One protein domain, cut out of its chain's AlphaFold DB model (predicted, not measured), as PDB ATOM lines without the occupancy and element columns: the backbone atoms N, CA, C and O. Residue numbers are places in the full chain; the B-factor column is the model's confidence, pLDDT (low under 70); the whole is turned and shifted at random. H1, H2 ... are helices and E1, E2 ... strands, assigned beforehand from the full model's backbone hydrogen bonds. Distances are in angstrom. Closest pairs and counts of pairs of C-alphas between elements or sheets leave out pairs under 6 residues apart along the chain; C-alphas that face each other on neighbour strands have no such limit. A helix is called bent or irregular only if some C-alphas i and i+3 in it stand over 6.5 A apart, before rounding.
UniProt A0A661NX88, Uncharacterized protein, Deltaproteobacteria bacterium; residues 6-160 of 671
ATOM      1  N   LEU A   6     155.313 143.327 235.667       98.56
ATOM      2  CA  LEU A   6     156.564 142.778 236.190       98.56
ATOM      3  C   LEU A   6     156.567 142.753 237.720       98.56
ATOM      4  O   LEU A   6     156.393 143.779 238.367       98.56
ATOM      5  N   LEU A   7     156.844 141.597 238.309       98.56
ATOM      6  CA  LEU A   7     157.085 141.475 239.740       98.56
ATOM      7  C   LEU A   7     158.533 141.066 240.006       98.56
ATOM      8  O   LEU A   7     159.004 140.054 239.497       98.56
ATOM      9  N   LEU A   8     159.228 141.833 240.839       97.94
ATOM     10  CA  LEU A   8     160.553 141.504 241.350       97.94
ATOM     11  C   LEU A   8     160.404 140.952 242.771       97.94
ATOM     12  O   LEU A   8     159.852 141.629 243.635       97.94
ATOM     13  N   VAL A   9     160.893 139.742 243.029       96.38
ATOM     14  CA  VAL A   9     160.872 139.117 244.361       96.38
ATOM     15  C   VAL A   9     162.301 138.955 244.857       96.38
ATOM     16  O   VAL A   9     163.134 138.316 244.206       96.38
ATOM     17  N   ASP A  10     162.584 139.563 246.002       93.06
ATOM     18  CA  ASP A  10     163.882 139.542 246.667       93.06
ATOM     19  C   ASP A  10     163.807 138.839 248.025       93.06
ATOM     20  O   ASP A  10     162.761 138.809 248.676       93.06
ATOM     21  N   PHE A  11     164.938 138.300 248.468       89.44
ATOM     22  CA  PHE A  11     165.095 137.637 249.753       89.44
ATOM     23  C   PHE A  11     166.299 138.229 250.467       89.44
ATOM     24  O   PHE A  11     167.438 138.029 250.045       89.44
ATOM     25  N   PHE A  12     166.063 138.930 251.575       83.81
ATOM     26  CA  PHE A  12     167.169 139.441 252.370       83.81
ATOM     27  C   PHE A  12     167.468 138.544 253.559       83.81
ATOM     28  O   PHE A  12     166.593 138.161 254.339       83.81
ATOM     29  N   PHE A  13     168.757 138.267 253.704       79.00
ATOM     30  CA  PHE A  13     169.323 137.593 254.856       79.00
ATOM     31  C   PHE A  13     169.777 138.642 255.878       79.00
ATOM     32  O   PHE A  13     170.173 139.743 255.486       79.00
ATOM     33  N   PRO A  14     169.780 138.320 257.181       67.25
ATOM     34  CA  PRO A  14     170.282 139.226 258.215       67.25
ATOM     35  C   PRO A  14     171.791 139.453 258.072       67.25
ATOM     36  O   PRO A  14     172.325 140.463 258.533       67.25
ATOM     37  N   ASP A  15     172.476 138.516 257.410       68.00
ATOM     38  CA  ASP A  15     173.828 138.718 256.920       68.00
ATOM     39  C   ASP A  15     173.810 139.783 255.813       68.00
ATOM     40  O   ASP A  15     173.412 139.536 254.669       68.00
ATOM     41  N   ARG A  16     174.254 140.986 256.188       59.72
ATOM     42  CA  ARG A  16     174.189 142.236 255.410       59.72
ATOM     43  C   ARG A  16     174.920 142.180 254.066       59.72
ATOM     44  O   ARG A  16     174.861 143.135 253.298       59.72
ATOM     45  N   TYR A  17     175.630 141.093 253.784       62.56
ATOM     46  CA  TYR A  17     176.524 140.969 252.638       62.56
ATOM     47  C   TYR A  17     176.010 140.007 251.556       62.56
ATOM     48  O   TYR A  17     176.625 139.904 250.495       62.56
ATOM     49  N   SER A  18     174.871 139.339 251.779       59.09
ATOM     50  CA  SER A  18     174.382 138.260 250.903       59.09
ATOM     51  C   SER A  18     173.504 138.705 249.714       59.09
ATOM     52  O   SER A  18     173.145 137.866 248.896       59.09
ATOM     53  N   GLN A  19     173.194 139.995 249.540       61.06
ATOM     54  CA  GLN A  19     172.240 140.470 248.511       61.06
ATOM     55  C   GLN A  19     172.897 140.850 247.176       61.06
ATOM     56  O   GLN A  19     172.683 141.933 246.638       61.06
ATOM     57  N   PHE A  20     173.766 140.003 246.626       69.62
ATOM     58  CA  PHE A  20     174.462 140.338 245.376       69.62
ATOM     59  C   PHE A  20     173.527 140.403 244.153       69.62
ATOM     60  O   PHE A  20     173.765 141.191 243.240       69.62
ATOM     61  N   ARG A  21     172.458 139.598 244.128       79.00
ATOM     62  CA  ARG A  21     171.634 139.402 242.923       79.00
ATOM     63  C   ARG A  21     170.578 140.476 242.702       79.00
ATOM     64  O   ARG A  21     170.353 140.877 241.564       79.00
ATOM     65  N   SER A  22     169.986 140.986 243.776       84.69
ATOM     66  CA  SER A  22     168.953 142.020 243.711       84.69
ATOM     67  C   SER A  22     169.502 143.442 243.604       84.69
ATOM     68  O   SER A  22     168.728 144.380 243.436       84.69
ATOM     69  N   ARG A  23     170.833 143.637 243.594       88.81
ATOM     70  CA  ARG A  23     171.446 144.974 243.456       88.81
ATOM     71  C   ARG A  23     170.966 145.734 242.211       88.81
ATOM     72  O   ARG A  23     170.969 146.959 242.215       88.81
ATOM     73  N   ASN A  24     170.555 145.025 241.153       90.94
ATOM     74  CA  ASN A  24     170.044 145.628 239.916       90.94
ATOM     75  C   ASN A  24     168.535 145.890 239.919       90.94
ATOM     76  O   ASN A  24     168.048 146.559 239.010       90.94
ATOM     77  N   TYR A  25     167.784 145.396 240.906       94.94
ATOM     78  CA  TYR A  25     166.330 145.574 240.964       94.94
ATOM     79  C   TYR A  25     165.900 147.040 240.891       94.94
ATOM     80  O   TYR A  25     164.970 147.320 240.133       94.94
ATOM     81  N   PRO A  26     166.597 147.999 241.539       96.69
ATOM     82  CA  PRO A  26     166.259 149.403 241.370       96.69
ATOM     83  C   PRO A  26     166.312 149.871 239.914       96.69
ATOM     84  O   PRO A  26     165.475 150.664 239.484       96.69
ATOM     85  N   PHE A  27     167.275 149.378 239.138       96.50
ATOM     86  CA  PHE A  27     167.425 149.741 237.733       96.50
ATOM     87  C   PHE A  27     166.436 149.001 236.831       96.50
ATOM     88  O   PHE A  27     165.884 149.619 235.928       96.50
ATOM     89  N   LEU A  28     166.151 147.720 237.096       96.38
ATOM     90  CA  LEU A  28     165.098 146.978 236.387       96.38
ATOM     91  C   LEU A  28     163.733 147.647 236.577       96.38
ATOM     92  O   LEU A  28     162.975 147.789 235.622       96.38
ATOM     93  N   LEU A  29     163.448 148.117 237.793       97.50
ATOM     94  CA  LEU A  29     162.221 148.839 238.106       97.50
ATOM     95  C   LEU A  29     162.142 150.179 237.363       97.50
ATOM     96  O   LEU A  29     161.125 150.485 236.746       97.50
ATOM     97  N   GLY A  30     163.233 150.949 237.352       97.69
ATOM     98  CA  GLY A  30     163.314 152.189 236.578       97.69
ATOM     99  C   GLY A  30     163.201 151.987 235.067       97.69
ATOM    100  O   GLY A  30     162.571 152.787 234.377       97.69
ATOM    101  N   GLN A  31     163.773 150.902 234.544       97.56
ATOM    102  CA  GLN A  31     163.647 150.555 233.136       97.56
ATOM    103  C   GLN A  31     162.213 150.148 232.789       97.56
ATOM    104  O   GLN A  31     161.678 150.630 231.792       97.56
ATOM    105  N   ALA A  32     161.575 149.315 233.615       97.75
ATOM    106  CA  ALA A  32     160.178 148.936 233.436       97.75
ATOM    107  C   ALA A  32     159.271 150.177 233.384       97.75
ATOM    108  O   ALA A  32     158.485 150.309 232.448       97.75
ATOM    109  N   GLU A  33     159.461 151.141 234.292       96.56
ATOM    110  CA  GLU A  33     158.751 152.428 234.252       96.56
ATOM    111  C   GLU A  33     158.971 153.177 232.927       96.56
ATOM    112  O   GLU A  33     158.007 153.659 232.335       96.56
ATOM    113  N   SER A  34     160.212 153.249 232.427       96.81
ATOM    114  CA  SER A  34     160.521 153.927 231.153       96.81
ATOM    115  C   SER A  34     159.879 153.259 229.929       96.81
ATOM    116  O   SER A  34     159.600 153.925 228.936       96.81
ATOM    117  N   LEU A  35     159.598 151.955 230.022       96.44
ATOM    118  CA  LEU A  35     158.870 151.172 229.020       96.44
ATOM    119  C   LEU A  35     157.342 151.223 229.239       96.44
ATOM    120  O   LEU A  35     156.578 150.557 228.541       96.44
ATOM    121  N   GLY A  36     156.876 151.981 230.237       96.75
ATOM    122  CA  GLY A  36     155.473 152.064 230.638       96.75
ATOM    123  C   GLY A  36     154.927 150.775 231.260       96.75
ATOM    124  O   GLY A  36     153.712 150.589 231.293       96.75
ATOM    125  N   ILE A  37     155.791 149.865 231.702       97.81
ATOM    126  CA  ILE A  37     155.427 148.595 232.327       97.81
ATOM    127  C   ILE A  37     155.147 148.824 233.809       97.81
ATOM    128  O   ILE A  37     155.963 149.393 234.535       97.81
ATOM    129  N   GLU A  38     153.987 148.360 234.267       98.19
ATOM    130  CA  GLU A  38     153.672 148.351 235.689       98.19
ATOM    131  C   GLU A  38     154.554 147.317 236.390       98.19
ATOM    132  O   GLU A  38     154.606 146.149 235.988       98.19
ATOM    133  N   ALA A  39     155.276 147.759 237.420       98.38
ATOM    134  CA  ALA A  39     156.266 146.934 238.086       98.38
ATOM    135  C   ALA A  39     156.312 147.159 239.600       98.38
ATOM    136  O   ALA A  39     156.382 148.308 240.059       98.38
ATOM    137  N   HIS A  40     156.315 146.053 240.351       98.19
ATOM    138  CA  HIS A  40     156.403 145.998 241.813       98.19
ATOM    139  C   HIS A  40     157.662 145.251 242.268       98.19
ATOM    140  O   HIS A  40     158.152 144.356 241.580       98.19
ATOM    141  N   TRP A  41     158.163 145.601 243.454       97.69
ATOM    142  CA  TRP A  41     159.277 144.919 244.111       97.69
ATOM    143  C   TRP A  41     158.871 144.493 245.522       97.69
ATOM    144  O   TRP A  41     158.603 145.335 246.383       97.69
ATOM    145  N   PHE A  42     158.821 143.180 245.747       96.56
ATOM    146  CA  PHE A  42     158.578 142.570 247.047       96.56
ATOM    147  C   PHE A  42     159.871 142.047 247.668       96.56
ATOM    148  O   PHE A  42     160.679 141.399 247.004       96.56
ATOM    149  N   CYS A  43     160.034 142.306 248.961       92.69
ATOM    150  CA  CYS A  43     161.164 141.870 249.769       92.69
ATOM    151  C   CYS A  43     160.679 140.905 250.854       92.69
ATOM    152  O   CYS A  43     159.818 141.246 251.666       92.69
ATOM    153  N   CYS A  44     161.275 139.720 250.911       92.25
ATOM    154  CA  CYS A  44     160.987 138.714 251.922       92.25
ATOM    155  C   CYS A  44     162.164 138.601 252.900       92.25
ATOM    156  O   CYS A  44     163.291 138.291 252.507       92.25
ATOM    157  N   HIS A  45     161.903 138.818 254.187       89.25
ATOM    158  CA  HIS A  45     162.846 138.558 255.263       89.25
ATOM    159  C   HIS A  45     163.099 137.054 255.400       89.25
ATOM    160  O   HIS A  45     162.157 136.251 255.412       89.25
ATOM    161  N   ARG A  46     164.368 136.662 255.539       86.94
ATOM    162  CA  ARG A  46     164.757 135.322 255.991       86.94
ATOM    163  C   ARG A  46     165.360 135.420 257.392       86.94
ATOM    164  O   ARG A  46     166.301 136.193 257.569       86.94
ATOM    165  N   PRO A  47     164.882 134.634 258.372       76.75
ATOM    166  CA  PRO A  47     165.458 134.654 259.706       76.75
ATOM    167  C   PRO A  47     166.902 134.130 259.690       76.75
ATOM    168  O   PRO A  47     167.280 133.331 258.819       76.75
ATOM    169  N   PRO A  48     167.728 134.547 260.662       66.25
ATOM    170  CA  PRO A  48     169.051 133.971 260.843       66.25
ATOM    171  C   PRO A  48     168.916 132.489 261.220       66.25
ATOM    172  O   PRO A  48     167.956 132.087 261.870       66.25
ATOM    173  N   GLY A  49     169.886 131.663 260.827       59.88
ATOM    174  CA  GLY A  49     169.936 130.252 261.233       59.88
ATOM    175  C   GLY A  49     169.696 129.238 260.117       59.88
ATOM    176  O   GLY A  49     169.900 128.046 260.344       59.88
ATOM    177  N   GLN A  50     169.368 129.678 258.898       65.25
ATOM    178  CA  GLN A  50     169.650 128.827 257.744       65.25
ATOM    179  C   GLN A  50     171.154 128.601 257.672       65.25
ATOM    180  O   GLN A  50     171.955 129.533 257.783       65.25
ATOM    181  N   LYS A  51     171.531 127.339 257.497       66.19
ATOM    182  CA  LYS A  51     172.916 126.974 257.261       66.19
ATOM    183  C   LYS A  51     173.404 127.765 256.053       66.19
ATOM    184  O   LYS A  51     172.704 127.865 255.051       66.19
ATOM    185  N   SER A  52     174.582 128.360 256.141       61.22
ATOM    186  CA  SER A  52     175.050 129.335 255.149       61.22
ATOM    187  C   SER A  52     175.150 128.756 253.725       61.22
ATOM    188  O   SER A  52     175.001 129.470 252.746       61.22
ATOM    189  N   TRP A  53     175.270 127.437 253.585       61.56
ATOM    190  CA  TRP A  53     175.203 126.736 252.299       61.56
ATOM    191  C   TRP A  53     173.788 126.452 251.775       61.56
ATOM    192  O   TRP A  53     173.623 126.097 250.610       61.56
ATOM    193  N   GLU A  54     172.778 126.547 252.630       70.06
ATOM    194  CA  GLU A  54     171.361 126.501 252.269       70.06
ATOM    195  C   GLU A  54     170.821 127.899 251.954       70.06
ATOM    196  O   GLU A  54     169.746 127.990 251.376       70.06
ATOM    197  N   ARG A  55     171.575 128.972 252.249       71.00
ATOM    198  CA  ARG A  55     171.114 130.359 252.060       71.00
ATOM    199  C   ARG A  55     170.658 130.648 250.632       71.00
ATOM    200  O   ARG A  55     169.699 131.371 250.431       71.00
ATOM    201  N   TYR A  56     171.285 130.031 249.634       74.75
ATOM    202  CA  TYR A  56     170.925 130.247 248.228       74.75
ATOM    203  C   TYR A  56     169.767 129.380 247.734       74.75
ATOM    204  O   TYR A  56     169.370 129.526 246.583       74.75
ATOM    205  N   LEU A  57     169.240 128.481 248.571       87.88
ATOM    206  CA  LEU A  57     168.016 127.729 248.316       87.88
ATOM    207  C   LEU A  57     166.936 128.180 249.304       87.88
ATOM    208  O   LEU A  57     166.840 127.697 250.434       87.88
ATOM    209  N   ILE A  58     166.075 129.077 248.847       88.44
ATOM    210  CA  ILE A  58     164.992 129.650 249.630       88.44
ATOM    211  C   ILE A  58     163.943 128.588 249.943       88.44
ATOM    212  O   ILE A  58     163.143 128.183 249.098       88.44
ATOM    213  N   ARG A  59     163.930 128.166 251.205       89.75
ATOM    214  CA  ARG A  59     162.853 127.383 251.815       89.75
ATOM    215  C   ARG A  59     161.960 128.315 252.611       89.75
ATOM    216  O   ARG A  59     162.474 128.984 253.500       89.75
ATOM    217  N   MET A  60     160.667 128.323 252.313       89.00
ATOM    218  CA  MET A  60     159.648 129.114 253.008       89.00
ATOM    219  C   MET A  60     158.651 128.188 253.707       89.00
ATOM    220  O   MET A  60     158.395 127.078 253.236       89.00
ATOM    221  N   SER A  61     158.100 128.638 254.833       91.25
ATOM    222  CA  SER A  61     157.011 127.943 255.516       91.25
ATOM    223  C   SER A  61     155.736 127.965 254.663       91.25
ATOM    224  O   SER A  61     155.584 128.783 253.754       91.25
ATOM    225  N   GLY A  62     154.778 127.084 254.962       93.75
ATOM    226  CA  GLY A  62     153.496 127.074 254.253       93.75
ATOM    227  C   GLY A  62     152.740 128.407 254.352       93.75
ATOM    228  O   GLY A  62     152.095 128.805 253.387       93.75
ATOM    229  N   GLN A  63     152.852 129.108 255.486       92.94
ATOM    230  CA  GLN A  63     152.252 130.429 255.691       92.94
ATOM    231  C   GLN A  63     152.954 131.504 254.857       92.94
ATOM    232  O   GLN A  63     152.277 132.247 254.156       92.94
ATOM    233  N   GLU A  64     154.288 131.539 254.872       92.75
ATOM    234  CA  GLU A  64     155.073 132.485 254.066       92.75
ATOM    235  C   GLU A  64     154.796 132.299 252.564       92.75
ATOM    236  O   GLU A  64     154.665 133.272 251.825       92.75
ATOM    237  N   ILE A  65     154.670 131.044 252.105       95.19
ATOM    238  CA  ILE A  65     154.304 130.729 250.716       95.19
ATOM    239  C   ILE A  65     152.906 131.258 250.388       95.19
ATOM    240  O   ILE A  65     152.736 131.853 249.330       95.19
ATOM    241  N   ARG A  66     151.906 131.035 251.255       95.75
ATOM    242  CA  ARG A  66     150.539 131.532 251.021       95.75
ATOM    243  C   ARG A  66     150.511 133.053 250.927       95.75
ATOM    244  O   ARG A  66     150.028 133.563 249.928       95.75
ATOM    245  N   GLN A  67     151.126 133.737 251.888       95.75
ATOM    246  CA  GLN A  67     151.192 135.196 251.912       95.75
ATOM    247  C   GLN A  67     151.843 135.759 250.638       95.75
ATOM    248  O   GLN A  67     151.305 136.670 250.016       95.75
ATOM    249  N   LEU A  68     152.978 135.196 250.202       96.06
ATOM    250  CA  LEU A  68     153.617 135.622 248.955       96.06
ATOM    251  C   LEU A  68     152.703 135.389 247.743       96.06
ATOM    252  O   LEU A  68     152.606 136.257 246.882       96.06
ATOM    253  N   LEU A  69     152.040 134.232 247.655       97.38
ATOM    254  CA  LEU A  69     151.154 133.914 246.532       97.38
ATOM    255  C   LEU A  69     149.891 134.785 246.508       97.38
ATOM    256  O   LEU A  69     149.445 135.132 245.422       97.38
ATOM    257  N   GLU A  70     149.345 135.167 247.663       97.50
ATOM    258  CA  GLU A  70     148.230 136.118 247.772       97.50
ATOM    259  C   GLU A  70     148.626 137.495 247.225       97.50
ATOM    260  O   GLU A  70     147.905 138.067 246.411       97.50
ATOM    261  N   GLU A  71     149.813 137.990 247.580       97.62
ATOM    262  CA  GLU A  71     150.342 139.260 247.067       97.62
ATOM    263  C   GLU A  71     150.654 139.195 245.562       97.62
ATOM    264  O   GLU A  71     150.387 140.140 244.816       97.62
ATOM    265  N   VAL A  72     151.180 138.061 245.081       97.38
ATOM    266  CA  VAL A  72     151.377 137.817 243.642       97.38
ATOM    267  C   VAL A  72     150.022 137.801 242.928       97.38
ATOM    268  O   VAL A  72     149.884 138.435 241.888       97.38
ATOM    269  N   ALA A  73     149.009 137.131 243.479       97.56
ATOM    270  CA  ALA A  73     147.678 137.055 242.883       97.56
ATOM    271  C   ALA A  73     147.011 138.437 242.822       97.56
ATOM    272  O   ALA A  73     146.511 138.830 241.769       97.56
ATOM    273  N   ALA A  74     147.082 139.204 243.914       97.81
ATOM    274  CA  ALA A  74     146.533 140.553 244.001       97.81
ATOM    275  C   ALA A  74     147.151 141.501 242.963       97.81
ATOM    276  O   ALA A  74     146.443 142.288 242.338       97.81
ATOM    277  N   PHE A  75     148.463 141.401 242.727       97.88
ATOM    278  CA  PHE A  75     149.118 142.174 241.674       97.88
ATOM    279  C   PHE A  75     148.839 141.622 240.266       97.88
ATOM    280  O   PHE A  75     148.814 142.390 239.309       97.88
ATOM    281  N   SER A  76     148.599 140.314 240.124       97.25
ATOM    282  CA  SER A  76     148.396 139.624 238.841       97.25
ATOM    283  C   SER A  76     149.512 139.904 237.810       97.25
ATOM    284  O   SER A  76     149.236 140.417 236.717       97.25
ATOM    285  N   PRO A  77     150.793 139.614 238.130       98.06
ATOM    286  CA  PRO A  77     151.887 139.803 237.193       98.06
ATOM    287  C   PRO A  77     151.813 138.807 236.036       98.06
ATOM    288  O   PRO A  77     151.321 137.692 236.162       98.06
ATOM    289  N   THR A  78     152.397 139.199 234.911       97.88
ATOM    290  CA  THR A  78     152.657 138.298 233.768       97.88
ATOM    291  C   THR A  78     154.079 137.736 233.795       97.88
ATOM    292  O   THR A  78     154.373 136.711 233.186       97.88
ATOM    293  N   HIS A  79     154.974 138.436 234.489       98.31
ATOM    294  CA  HIS A  79     156.403 138.187 234.509       98.31
ATOM    295  C   HIS A  79     156.905 138.338 235.943       98.31
ATOM    296  O   HIS A  79     156.630 139.351 236.589       98.31
ATOM    297  N   VAL A  80     157.650 137.355 236.435       98.25
ATOM    298  CA  VAL A  80     158.239 137.367 237.778       98.25
ATOM    299  C   VAL A  80     159.742 137.148 237.667       98.25
ATOM    300  O   VAL A  80     160.179 136.204 237.017       98.25
ATOM    301  N   ILE A  81     160.540 137.989 238.316       96.56
ATOM    302  CA  ILE A  81     161.982 137.781 238.479       96.56
ATOM    303  C   ILE A  81     162.243 137.506 239.954       96.56
ATOM    304  O   ILE A  81     161.850 138.296 240.813       96.56
ATOM    305  N   VAL A  82     162.901 136.392 240.259       95.12
ATOM    306  CA  VAL A  82     163.243 136.003 241.631       95.12
ATOM    307  C   VAL A  82     164.754 136.024 241.825       95.12
ATOM    308  O   VAL A  82     165.507 135.530 240.984       95.12
ATOM    309  N   ALA A  83     165.204 136.604 242.940       90.94
ATOM    310  CA  ALA A  83     166.628 136.834 243.163       90.94
ATOM    311  C   ALA A  83     167.381 135.531 243.461       90.94
ATOM    312  O   ALA A  83     168.542 135.408 243.097       90.94
ATOM    313  N   GLU A  84     166.735 134.551 244.096       89.56
ATOM    314  CA  GLU A  84     167.388 133.352 244.633       89.56
ATOM    315  C   GLU A  84     166.706 132.048 244.185       89.56
ATOM    316  O   GLU A  84     165.552 132.046 243.734       89.56
ATOM    317  N   LYS A  85     167.402 130.904 244.315       91.19
ATOM    318  CA  LYS A  85     166.825 129.596 243.964       91.19
ATOM    319  C   LYS A  85     165.692 129.291 244.928       91.19
ATOM    320  O   LYS A  85     165.895 129.296 246.135       91.19
ATOM    321  N   LEU A  86     164.511 128.975 244.415       92.25
ATOM    322  CA  LEU A  86     163.362 128.639 245.253       92.25
ATOM    323  C   LEU A  86     163.251 127.122 245.426       92.25
ATOM    324  O   LEU A  86     163.358 126.371 244.456       92.25
ATOM    325  N   ALA A  87     163.009 126.668 246.655       92.31
ATOM    326  CA  ALA A  87     162.705 125.270 246.931       92.31
ATOM    327  C   ALA A  87     161.255 124.922 246.559       92.31
ATOM    328  O   ALA A  87     160.345 125.751 246.657       92.31
ATOM    329  N   SER A  88     161.020 123.662 246.187       92.75
ATOM    330  CA  SER A  88     159.666 123.131 246.004       92.75
ATOM    331  C   SER A  88     158.829 123.282 247.287       92.75
ATOM    332  O   SER A  88     159.375 123.101 248.380       92.75
ATOM    333  N   PRO A  89     157.517 123.580 247.183       94.88
ATOM    334  CA  PRO A  89     156.709 123.631 245.955       94.88
ATOM    335  C   PRO A  89     156.585 125.027 245.306       94.88
ATOM    336  O   PRO A  89     155.783 125.195 244.387       94.88
ATOM    337  N   LEU A  90     157.320 126.043 245.771       95.12
ATOM    338  CA  LEU A  90     157.063 127.440 245.398       95.12
ATOM    339  C   LEU A  90     157.188 127.745 243.886       95.12
ATOM    340  O   LEU A  90     156.269 128.383 243.373       95.12
ATOM    341  N   PRO A  91     158.214 127.270 243.139       95.69
ATOM    342  CA  PRO A  91     158.288 127.487 241.688       95.69
ATOM    343  C   PRO A  91     157.035 127.038 240.933       95.69
ATOM    344  O   PRO A  91     156.501 127.782 240.117       95.69
ATOM    345  N   ALA A  92     156.537 125.835 241.240       95.81
ATOM    346  CA  ALA A  92     155.374 125.264 240.568       95.81
ATOM    347  C   ALA A  92     154.097 126.054 240.881       95.81
ATOM    348  O   ALA A  92     153.274 126.273 239.999       95.81
ATOM    349  N   ARG A  93     153.950 126.528 242.126       97.06
ATOM    350  CA  ARG A  93     152.807 127.360 242.527       97.06
ATOM    351  C   ARG A  93     152.835 128.741 241.879       97.06
ATOM    352  O   ARG A  93     151.788 129.205 241.446       97.06
ATOM    353  N   LEU A  94     154.013 129.363 241.774       96.38
ATOM    354  CA  LEU A  94     154.177 130.615 241.033       96.38
ATOM    355  C   LEU A  94     153.806 130.416 239.563       96.38
ATOM    356  O   LEU A  94     152.965 131.144 239.056       96.38
ATOM    357  N   GLN A  95     154.351 129.393 238.899       96.81
ATOM    358  CA  GLN A  95     154.027 129.132 237.495       96.81
ATOM    359  C   GLN A  95     152.534 128.844 237.281       96.81
ATOM    360  O   GLN A  95     151.950 129.339 236.323       96.81
ATOM    361  N   HIS A  96     151.907 128.073 238.175       96.75
ATOM    362  CA  HIS A  96     150.473 127.804 238.111       96.75
ATOM    363  C   HIS A  96     149.646 129.093 238.211       96.75
ATOM    364  O   HIS A  96     148.738 129.293 237.410       96.75
ATOM    365  N   LEU A  97     150.001 129.983 239.142       97.00
ATOM    366  CA  LEU A  97     149.316 131.258 239.345       97.00
ATOM    367  C   LEU A  97     149.445 132.202 238.138       97.00
ATOM    368  O   LEU A  97     148.499 132.918 237.823       97.00
ATOM    369  N   LEU A  98     150.588 132.193 237.447       96.38
ATOM    370  CA  LEU A  98     150.804 133.018 236.252       96.38
ATOM    371  C   LEU A  98     150.162 132.426 234.979       96.38
ATOM    372  O   LEU A  98     150.058 133.114 233.962       96.38
ATOM    373  N   GLY A  99     149.761 131.152 235.006       95.31
ATOM    374  CA  GLY A  99     149.216 130.434 233.855       95.31
ATOM    375  C   GLY A  99     150.255 130.094 232.778       95.31
ATOM    376  O   GLY A  99     151.467 130.215 232.967       95.31
ATOM    377  N   THR A 100     149.779 129.644 231.613       90.06
ATOM    378  CA  THR A 100     150.624 129.162 230.498       90.06
ATOM    379  C   THR A 100     151.406 130.266 229.783       90.06
ATOM    380  O   THR A 100     152.439 129.987 229.182       90.06
ATOM    381  N   GLY A 101     150.935 131.515 229.847       89.56
ATOM    382  CA  GLY A 101     151.626 132.681 229.282       89.56
ATOM    383  C   GLY A 101     152.603 133.360 230.246       89.56
ATOM    384  O   GLY A 101     153.355 134.243 229.835       89.56
ATOM    385  N   GLY A 102     152.579 132.971 231.520       94.31
ATOM    386  CA  GLY A 102     153.403 133.544 232.570       94.31
ATOM    387  C   GLY A 102     154.867 133.134 232.491       94.31
ATOM    388  O   GLY A 102     155.166 131.970 232.220       94.31
ATOM    389  N   ARG A 103     155.785 134.059 232.786       96.44
ATOM    390  CA  ARG A 103     157.232 133.781 232.805       96.44
ATOM    391  C   ARG A 103     157.832 134.009 234.185       96.44
ATOM    392  O   ARG A 103     157.563 135.030 234.816       96.44
ATOM    393  N   VAL A 104     158.691 133.089 234.618       95.81
ATOM    394  CA  VAL A 104     159.502 133.226 235.834       95.81
ATOM    395  C   VAL A 104     160.975 133.149 235.458       95.81
ATOM    396  O   VAL A 104     161.405 132.151 234.892       95.81
ATOM    397  N   GLU A 105     161.744 134.177 235.802       93.88
ATOM    398  CA  GLU A 105     163.203 134.182 235.682       93.88
ATOM    399  C   GLU A 105     163.841 134.025 237.064       93.88
ATOM    400  O   GLU A 105     163.468 134.729 238.007       93.88
ATOM    401  N   ASN A 106     164.829 133.137 237.194       91.06
ATOM    402  CA  ASN A 106     165.559 132.941 238.441       91.06
ATOM    403  C   ASN A 106     167.017 133.389 238.317       91.06
ATOM    404  O   ASN A 106     167.848 132.721 237.705       91.06
ATOM    405  N   LEU A 107     167.371 134.473 239.006       87.81
ATOM    406  CA  LEU A 107     168.716 135.047 238.916       87.81
ATOM    407  C   LEU A 107     169.805 134.193 239.564       87.81
ATOM    408  O   LEU A 107     170.992 134.437 239.355       87.81
ATOM    409  N   SER A 108     169.435 133.177 240.342       83.06
ATOM    410  CA  SER A 108     170.400 132.199 240.854       83.06
ATOM    411  C   SER A 108     170.941 131.250 239.786       83.06
ATOM    412  O   SER A 108     171.965 130.611 240.032       83.06
ATOM    413  N   GLU A 109     170.279 131.178 238.631       83.19
ATOM    414  CA  GLU A 109     170.668 130.366 237.474       83.19
ATOM    415  C   GLU A 109     171.490 131.181 236.463       83.19
ATOM    416  O   GLU A 109     172.187 130.620 235.620       83.19
ATOM    417  N   VAL A 110     171.486 132.510 236.606       77.88
ATOM    418  CA  VAL A 110     172.290 133.431 235.803       77.88
ATOM    419  C   VAL A 110     173.717 133.520 236.377       77.88
ATOM    420  O   VAL A 110     173.890 133.725 237.586       77.88
ATOM    421  N   PRO A 111     174.777 133.400 235.552       68.62
ATOM    422  CA  PRO A 111     176.155 133.573 236.008       68.62
ATOM    423  C   PRO A 111     176.367 134.927 236.697       68.62
ATOM    424  O   PRO A 111     176.001 135.975 236.170       68.62
ATOM    425  N   SER A 112     177.029 134.936 237.857       64.69
ATOM    426  CA  SER A 112     177.241 136.155 238.659       64.69
ATOM    427  C   SER A 112     177.977 137.271 237.907       64.69
ATOM    428  O   SER A 112     177.737 138.451 238.162       64.69
ATOM    429  N   SER A 113     178.838 136.917 236.949       58.34
ATOM    430  CA  SER A 113     179.529 137.864 236.064       58.34
ATOM    431  C   SER A 113     178.574 138.657 235.167       58.34
ATOM    432  O   SER A 113     178.867 139.810 234.858       58.34
ATOM    433  N   GLN A 114     177.431 138.079 234.788       63.06
ATOM    434  CA  GLN A 114     176.403 138.747 233.984       63.06
ATOM    435  C   GLN A 114     175.536 139.684 234.832       63.06
ATOM    436  O   GLN A 114     175.063 140.699 234.335       63.06
ATOM    437  N   ILE A 115     175.396 139.406 236.131       61.94
ATOM    438  CA  ILE A 115     174.592 140.226 237.046       61.94
ATOM    439  C   ILE A 115     175.227 141.613 237.248       61.94
ATOM    440  O   ILE A 115     174.510 142.599 237.338       61.94
ATOM    441  N   VAL A 116     176.559 141.751 237.261       64.56
ATOM    442  CA  VAL A 116     177.205 143.086 237.370       64.56
ATOM    443  C   VAL A 116     177.050 143.915 236.089       64.56
ATOM    444  O   VAL A 116     177.046 145.143 236.144       64.56
ATOM    445  N   TYR A 117     176.923 143.253 234.938       75.81
ATOM    446  CA  TYR A 117     176.868 143.878 233.617       75.81
ATOM    447  C   TYR A 117     175.582 143.503 232.901       75.81
ATOM    448  O   TYR A 117     175.609 142.888 231.837       75.81
ATOM    449  N   TRP A 118     174.458 143.877 233.506       85.75
ATOM    450  CA  TRP A 118     173.160 143.587 232.928       85.75
ATOM    451  C   TRP A 118     172.983 144.356 231.614       85.75
ATOM    452  O   TRP A 118     173.026 145.590 231.645       85.75
ATOM    453  N   PRO A 119     172.791 143.685 230.466       90.69
ATOM    454  CA  PRO A 119     172.575 144.376 229.202       90.69
ATOM    455  C   PRO A 119     171.247 145.131 229.229       90.69
ATOM    456  O   PRO A 119     170.219 144.574 229.622       90.69
ATOM    457  N   ALA A 120     171.255 146.384 228.788       93.62
ATOM    458  CA  ALA A 120     170.073 147.232 228.709       93.62
ATOM    459  C   ALA A 120     168.961 146.598 227.855       93.62
ATOM    460  O   ALA A 120     167.781 146.722 228.162       93.62
ATOM    461  N   GLU A 121     169.313 145.862 226.806       94.19
ATOM    462  CA  GLU A 121     168.350 145.160 225.955       94.19
ATOM    463  C   GLU A 121     167.686 143.928 226.599       94.19
ATOM    464  O   GLU A 121     166.723 143.403 226.043       94.19
ATOM    465  N   TRP A 122     168.196 143.418 227.727       94.00
ATOM    466  CA  TRP A 122     167.769 142.117 228.252       94.00
ATOM    467  C   TRP A 122     166.298 142.118 228.676       94.00
ATOM    468  O   TRP A 122     165.530 141.276 228.215       94.00
ATOM    469  N   LEU A 123     165.893 143.086 229.507       95.19
ATOM    470  CA  LEU A 123     164.531 143.154 230.038       95.19
ATOM    471  C   LEU A 123     163.484 143.344 228.932       95.19
ATOM    472  O   LEU A 123     162.560 142.535 228.883       95.19
ATOM    473  N   PRO A 124     163.586 144.337 228.020       96.62
ATOM    474  CA  PRO A 124     162.579 144.494 226.976       96.62
ATOM    475  C   PRO A 124     162.511 143.278 226.045       96.62
ATOM    476  O   PRO A 124     161.408 142.847 225.723       96.62
ATOM    477  N   ARG A 125     163.642 142.642 225.693       95.56
ATOM    478  CA  ARG A 125     163.622 141.382 224.922       95.56
ATOM    479  C   ARG A 125     162.896 140.267 225.670       95.56
ATOM    480  O   ARG A 125     162.075 139.572 225.078       95.56
ATOM    481  N   TRP A 126     163.174 140.102 226.963       95.44
ATOM    482  CA  TRP A 126     162.537 139.077 227.789       95.44
ATOM    483  C   TRP A 126     161.029 139.313 227.967       95.44
ATOM    484  O   TRP A 126     160.259 138.352 227.969       95.44
ATOM    485  N   LEU A 127     160.601 140.579 228.017       95.81
ATOM    486  CA  LEU A 127     159.193 140.992 228.046       95.81
ATOM    487  C   LEU A 127     158.501 140.960 226.668       95.81
ATOM    488  O   LEU A 127     157.292 141.169 226.598       95.81
ATOM    489  N   GLY A 128     159.239 140.720 225.575       95.75
ATOM    490  CA  GLY A 128     158.703 140.738 224.209       95.75
ATOM    491  C   GLY A 128     158.346 142.138 223.698       95.75
ATOM    492  O   GLY A 128     157.384 142.290 222.950       95.75
ATOM    493  N   LEU A 129     159.083 143.162 224.129       95.94
ATOM    494  CA  LEU A 129     158.865 144.564 223.778       95.94
ATOM    495  C   LEU A 129     159.904 145.053 222.770       95.94
ATOM    496  O   LEU A 129     161.055 144.612 222.770       95.94
ATOM    497  N   GLU A 130     159.508 146.033 221.964       94.56
ATOM    498  CA  GLU A 130     160.447 146.850 221.203       94.56
ATOM    499  C   GLU A 130     161.210 147.800 222.133       94.56
ATOM    500  O   GLU A 130     160.723 148.211 223.189       94.56
ATOM    501  N   PHE A 131     162.436 148.144 221.750       94.50
ATOM    502  CA  PHE A 131     163.293 149.046 222.509       94.50
ATOM    503  C   PHE A 131     164.238 149.798 221.562       94.50
ATOM    504  O   PHE A 131     164.528 149.312 220.464       94.50
ATOM    505  N   PRO A 132     164.747 150.978 221.962       93.50
ATOM    506  CA  PRO A 132     165.651 151.755 221.124       93.50
ATOM    507  C   PRO A 132     166.906 150.964 220.746       93.50
ATOM    508  O   PRO A 132     167.594 150.419 221.609       93.50
ATOM    509  N   ALA A 133     167.280 150.977 219.463       92.94
ATOM    510  CA  ALA A 133     168.501 150.316 218.989       92.94
ATOM    511  C   ALA A 133     169.774 150.841 219.683       92.94
ATOM    512  O   ALA A 133     170.772 150.124 219.775       92.94
ATOM    513  N   THR A 134     169.727 152.069 220.209       92.81
ATOM    514  CA  THR A 134     170.805 152.683 220.991       92.81
ATOM    515  C   THR A 134     171.098 151.940 222.291       92.81
ATOM    516  O   THR A 134     172.214 152.062 222.787       92.81
ATOM    517  N   TRP A 135     170.156 151.163 222.832       92.94
ATOM    518  CA  TRP A 135     170.353 150.380 224.056       92.94
ATOM    519  C   TRP A 135     171.214 149.136 223.833       92.94
ATOM    520  O   TRP A 135     171.781 148.626 224.793       92.94
ATOM    521  N   ASN A 136     171.361 148.666 222.591       89.81
ATOM    522  CA  ASN A 136     172.167 147.484 222.297       89.81
ATOM    523  C   ASN A 136     173.603 147.658 222.809       89.81
ATOM    524  O   ASN A 136     174.270 148.644 222.480       89.81
ATOM    525  N   LYS A 137     174.096 146.662 223.555       86.00
ATOM    526  CA  LYS A 137     175.442 146.651 224.157       86.00
ATOM    527  C   LYS A 137     175.676 147.742 225.215       86.00
ATOM    528  O   LYS A 137     176.828 147.954 225.599       86.00
ATOM    529  N   GLN A 138     174.639 148.442 225.680       91.44
ATOM    530  CA  GLN A 138     174.753 149.341 226.831       91.44
ATOM    531  C   GLN A 138     174.469 148.589 228.129       91.44
ATOM    532  O   GLN A 138     173.747 147.592 228.145       91.44
ATOM    533  N   ALA A 139     175.026 149.073 229.237       91.94
ATOM    534  CA  ALA A 139     174.670 148.556 230.546       91.94
ATOM    535  C   ALA A 139     173.323 149.138 230.993       91.94
ATOM    536  O   ALA A 139     173.041 150.316 230.784       91.94
ATOM    537  N   LEU A 140     172.520 148.336 231.690       93.31
ATOM    538  CA  LEU A 140     171.262 148.753 232.307       93.31
ATOM    539  C   LEU A 140     171.435 150.016 233.171       93.31
ATOM    540  O   LEU A 140     170.620 150.933 233.113       93.31
ATOM    541  N   VAL A 141     172.530 150.087 233.931       93.19
ATOM    542  CA  VAL A 141     172.843 151.219 234.817       93.19
ATOM    543  C   VAL A 141     173.127 152.534 234.080       93.19
ATOM    544  O   VAL A 141     173.069 153.588 234.705       93.19
ATOM    545  N   ASP A 142     173.432 152.493 232.778       93.88
ATOM    546  CA  ASP A 142     173.676 153.697 231.971       93.88
ATOM    547  C   ASP A 142     172.385 154.309 231.417       93.88
ATOM    548  O   ASP A 142     172.358 155.499 231.109       93.88
ATOM    549  N   ILE A 143     171.325 153.508 231.271       94.31
ATOM    550  CA  ILE A 143     170.074 153.937 230.629       94.31
ATOM    551  C   ILE A 143     168.912 154.107 231.609       94.31
ATOM    552  O   ILE A 143     167.973 154.848 231.325       94.31
ATOM    553  N   ALA A 144     168.947 153.414 232.749       95.81
ATOM    554  CA  ALA A 144     167.840 153.362 233.689       95.81
ATOM    555  C   ALA A 144     168.124 154.223 234.921       95.81
ATOM    556  O   ALA A 144     169.191 154.151 235.532       95.81
ATOM    557  N   ARG A 145     167.128 155.004 235.343       96.25
ATOM    558  CA  ARG A 145     167.168 155.710 236.627       96.25
ATOM    559  C   ARG A 145     166.781 154.739 237.750       96.25
ATOM    560  O   ARG A 145     165.698 154.169 237.666       96.25
ATOM    561  N   PRO A 146     167.577 154.566 238.816       97.50
ATOM    562  CA  PRO A 146     167.252 153.602 239.862       97.50
ATOM    563  C   PRO A 146     166.002 154.012 240.658       97.50
ATOM    564  O   PRO A 146     165.820 155.181 241.014       97.50
ATOM    565  N   ARG A 147     165.148 153.033 240.971       97.75
ATOM    566  CA  ARG A 147     163.918 153.173 241.763       97.75
ATOM    567  C   ARG A 147     163.946 152.241 242.963       97.75
ATOM    568  O   ARG A 147     163.931 151.031 242.812       97.75
ATOM    569  N   TYR A 148     163.941 152.803 244.166       96.94
ATOM    570  CA  TYR A 148     164.061 152.027 245.407       96.94
ATOM    571  C   TYR A 148     162.726 151.704 246.082       96.94
ATOM    572  O   TYR A 148     162.722 151.213 247.215       96.94
ATOM    573  N   ARG A 149     161.597 151.959 245.405       97.12
ATOM    574  CA  ARG A 149     160.276 151.631 245.943       97.12
ATOM    575  C   ARG A 149     160.134 150.114 246.074       97.12
ATOM    576  O   ARG A 149     160.363 149.391 245.107       97.12
ATOM    577  N   ASN A 150     159.810 149.637 247.268       95.81
ATOM    578  CA  ASN A 150     159.608 148.215 247.538       95.81
ATOM    579  C   ASN A 150     158.714 148.019 248.756       95.81
ATOM    580  O   ASN A 150     158.603 148.902 249.606       95.81
ATOM    581  N   ARG A 151     158.125 146.829 248.843       94.44
ATOM    582  CA  ARG A 151     157.289 146.412 249.963       94.44
ATOM    583  C   ARG A 151     157.888 145.184 250.626       94.44
ATOM    584  O   ARG A 151     158.137 144.177 249.967       94.44
ATOM    585  N   VAL A 152     158.093 145.259 251.936       91.75
ATOM    586  CA  VAL A 152     158.581 144.127 252.724       91.75
ATOM    587  C   VAL A 152     157.387 143.350 253.271       91.75
ATOM    588  O   VAL A 152     156.509 143.943 253.890       91.75
ATOM    589  N   LEU A 153     157.328 142.042 253.012       92.50
ATOM    590  CA  LEU A 153     156.126 141.242 253.284       92.50
ATOM    591  C   LEU A 153     156.078 140.659 254.705       92.50
ATOM    592  O   LEU A 153     155.004 140.551 255.288       92.50
ATOM    593  N   ASN A 154     157.222 140.268 255.265       90.25
ATOM    594  CA  ASN A 154     157.297 139.475 256.500       90.25
ATOM    595  C   ASN A 154     158.442 139.922 257.431       90.25
ATOM    596  O   ASN A 154     159.095 139.080 258.044       90.25
ATOM    597  N   LEU A 155     158.732 141.227 257.508       88.12
ATOM    598  CA  LEU A 155     159.745 141.755 258.431       88.12
ATOM    599  C   LEU A 155     159.174 141.853 259.853       88.12
ATOM    600  O   LEU A 155     158.200 142.581 260.049       88.12
ATOM    601  N   PRO A 156     159.772 141.160 260.839       88.31
ATOM    602  CA  PRO A 156     159.381 141.313 262.235       88.31
ATOM    603  C   PRO A 156     159.637 142.746 262.746       88.31
ATOM    604  O   PRO A 156     160.611 143.366 262.308       88.31
ATOM    605  N   PRO A 157     158.823 143.276 263.682       86.31
ATOM    606  CA  PRO A 157     158.959 144.651 264.182       86.31
ATOM    607  C   PRO A 157     160.320 144.978 264.817       86.31
ATOM    608  O   PRO A 157     160.763 146.124 264.784       86.31
ATOM    609  N   ASP A 158     160.987 143.980 265.389       86.31
ATOM    610  CA  ASP A 158     162.274 144.082 266.082       86.31
ATOM    611  C   ASP A 158     163.486 143.941 265.145       86.31
ATOM    612  O   ASP A 158     164.629 144.218 265.527       86.31
ATOM    613  N   VAL A 159     163.264 143.542 263.891       85.69
ATOM    614  CA  VAL A 159     164.337 143.323 262.925       85.69
ATOM    615  C   VAL A 159     164.579 144.594 262.120       85.69
ATOM    616  O   VAL A 159     163.689 145.162 261.492       85.69
ATOM    617  N   ARG A 160     165.844 145.030 262.079       86.31
ATOM    618  CA  ARG A 160     166.228 146.163 261.234       86.31
ATOM    619  C   ARG A 160     166.065 145.814 259.751       86.31
ATOM    620  O   ARG A 160     166.525 144.746 259.334       86.31
TER     621      ARG A 160
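This is residues 6 to 160 of the 671 residues of an uncharacterized protein of Deltaproteobacteria bacterium (UniProt A0A661NX88). A parallel four-stranded sheet forms the core, with H1 over one face and H2 and H3 side by side over the other. The short helix H5 lies near the end of the sheet where its strands begin, H6 packs on H1 away from the sheet, H4 sits off the sheet near H1, and the last stretch, residues 144 to 160, folds back and pairs briefly with edge strand E2 through residues 151 to 152. The printed part has 155 residues, under half of them in named elements, in the order E1 H1 E2 H2 E3 H3 E4 H4 H5 H6; the sheet order is E2 E1 E3 E4 and the class is mixed, helices and strands. The whole is compact, with a radius of gyration of the C-alphas of 15.5 A and spans of 46 by 34 by 27 A.

In the sheet, E2 is residues 38 to 45, 23.7 A long, E1 residues 6 to 12, 19.6 A, E3 residues 79 to 82 and E4 residues 103 to 106, each 10.1 A. E1 begins at C-alpha 6, (156.564, 142.778, 236.190). H1 is residues 22 to 34, 19.3 A, and is irregular, C-alphas 23 and 26 being 7.1 A apart. H2 is residues 62 to 75, 20.1 A, and H3 residues 90 to 98, 12.4 A. The short helices are H4, residues 112 to 116, H5, residues 122 to 127, and H6, residues 140 to 143, which ends at C-alpha 143, (170.074, 153.937, 230.629).

E2 and E1 are parallel neighbours at 17 degrees, with N 8 and O 40 within hydrogen-bond range at 2.8 A. E1 and E3 are parallel at 13 degrees, with N 9 and O 81 at 2.8 A. E3 and E4 are parallel at 14 degrees, with N 82 and O 105 at 2.9 A. E1, H1, E2 and E3, H3, E4 are strand-helix-strand units, two parallel neighbour strands with a helix between, and E2, H2, E3 is a split one, with E1 between its strands; their crossovers are right-handed. H1 lies over E2 and E1 at a height over the sheet of 8.9 A; its closest C-alphas to E2 are those of Leu 29 and Ala 39, 6.3 A. On the opposite face, H2 lies over E2 and E1 at a height of 10.3 A. H3, on the same face as H2, lies over E4, and only just not over E3, where 2 of its C-alphas fall. H2 and H3 touch at a shallow tilt of 24 degrees, the same way; their closest C-alphas are those of Ile 65 and Leu 90, 6.8 A. H6 touches residues 27 to 31 of H1, the closest C-alphas being those of Phe 27 and Val 141, 6.3 A. H5 only grazes the sheet, with residues 126 to 127, and H4 is close to H1 but not clearly touching, the closest C-alphas, of Asn 24 and Ile 115, being 7.6 A apart. Every O i to N i+4 pair is within hydrogen-bond range in H2, H3 and H5; H1 has 7 of 9, H4 0 of 1 with 1 of 2 O i to N i+3 pairs, and H6 is too short for an i+4 pair.

The two C-alphas farthest apart, of Ala 133 and Asp 158, are 47.9 A apart. The printed part has no cut; the links E2 to H2 and H5 to H6 are long. Mean pLDDT of the printed part is 89.2, with residues 14 to 20, 48 to 53 and 111 to 116 under 70.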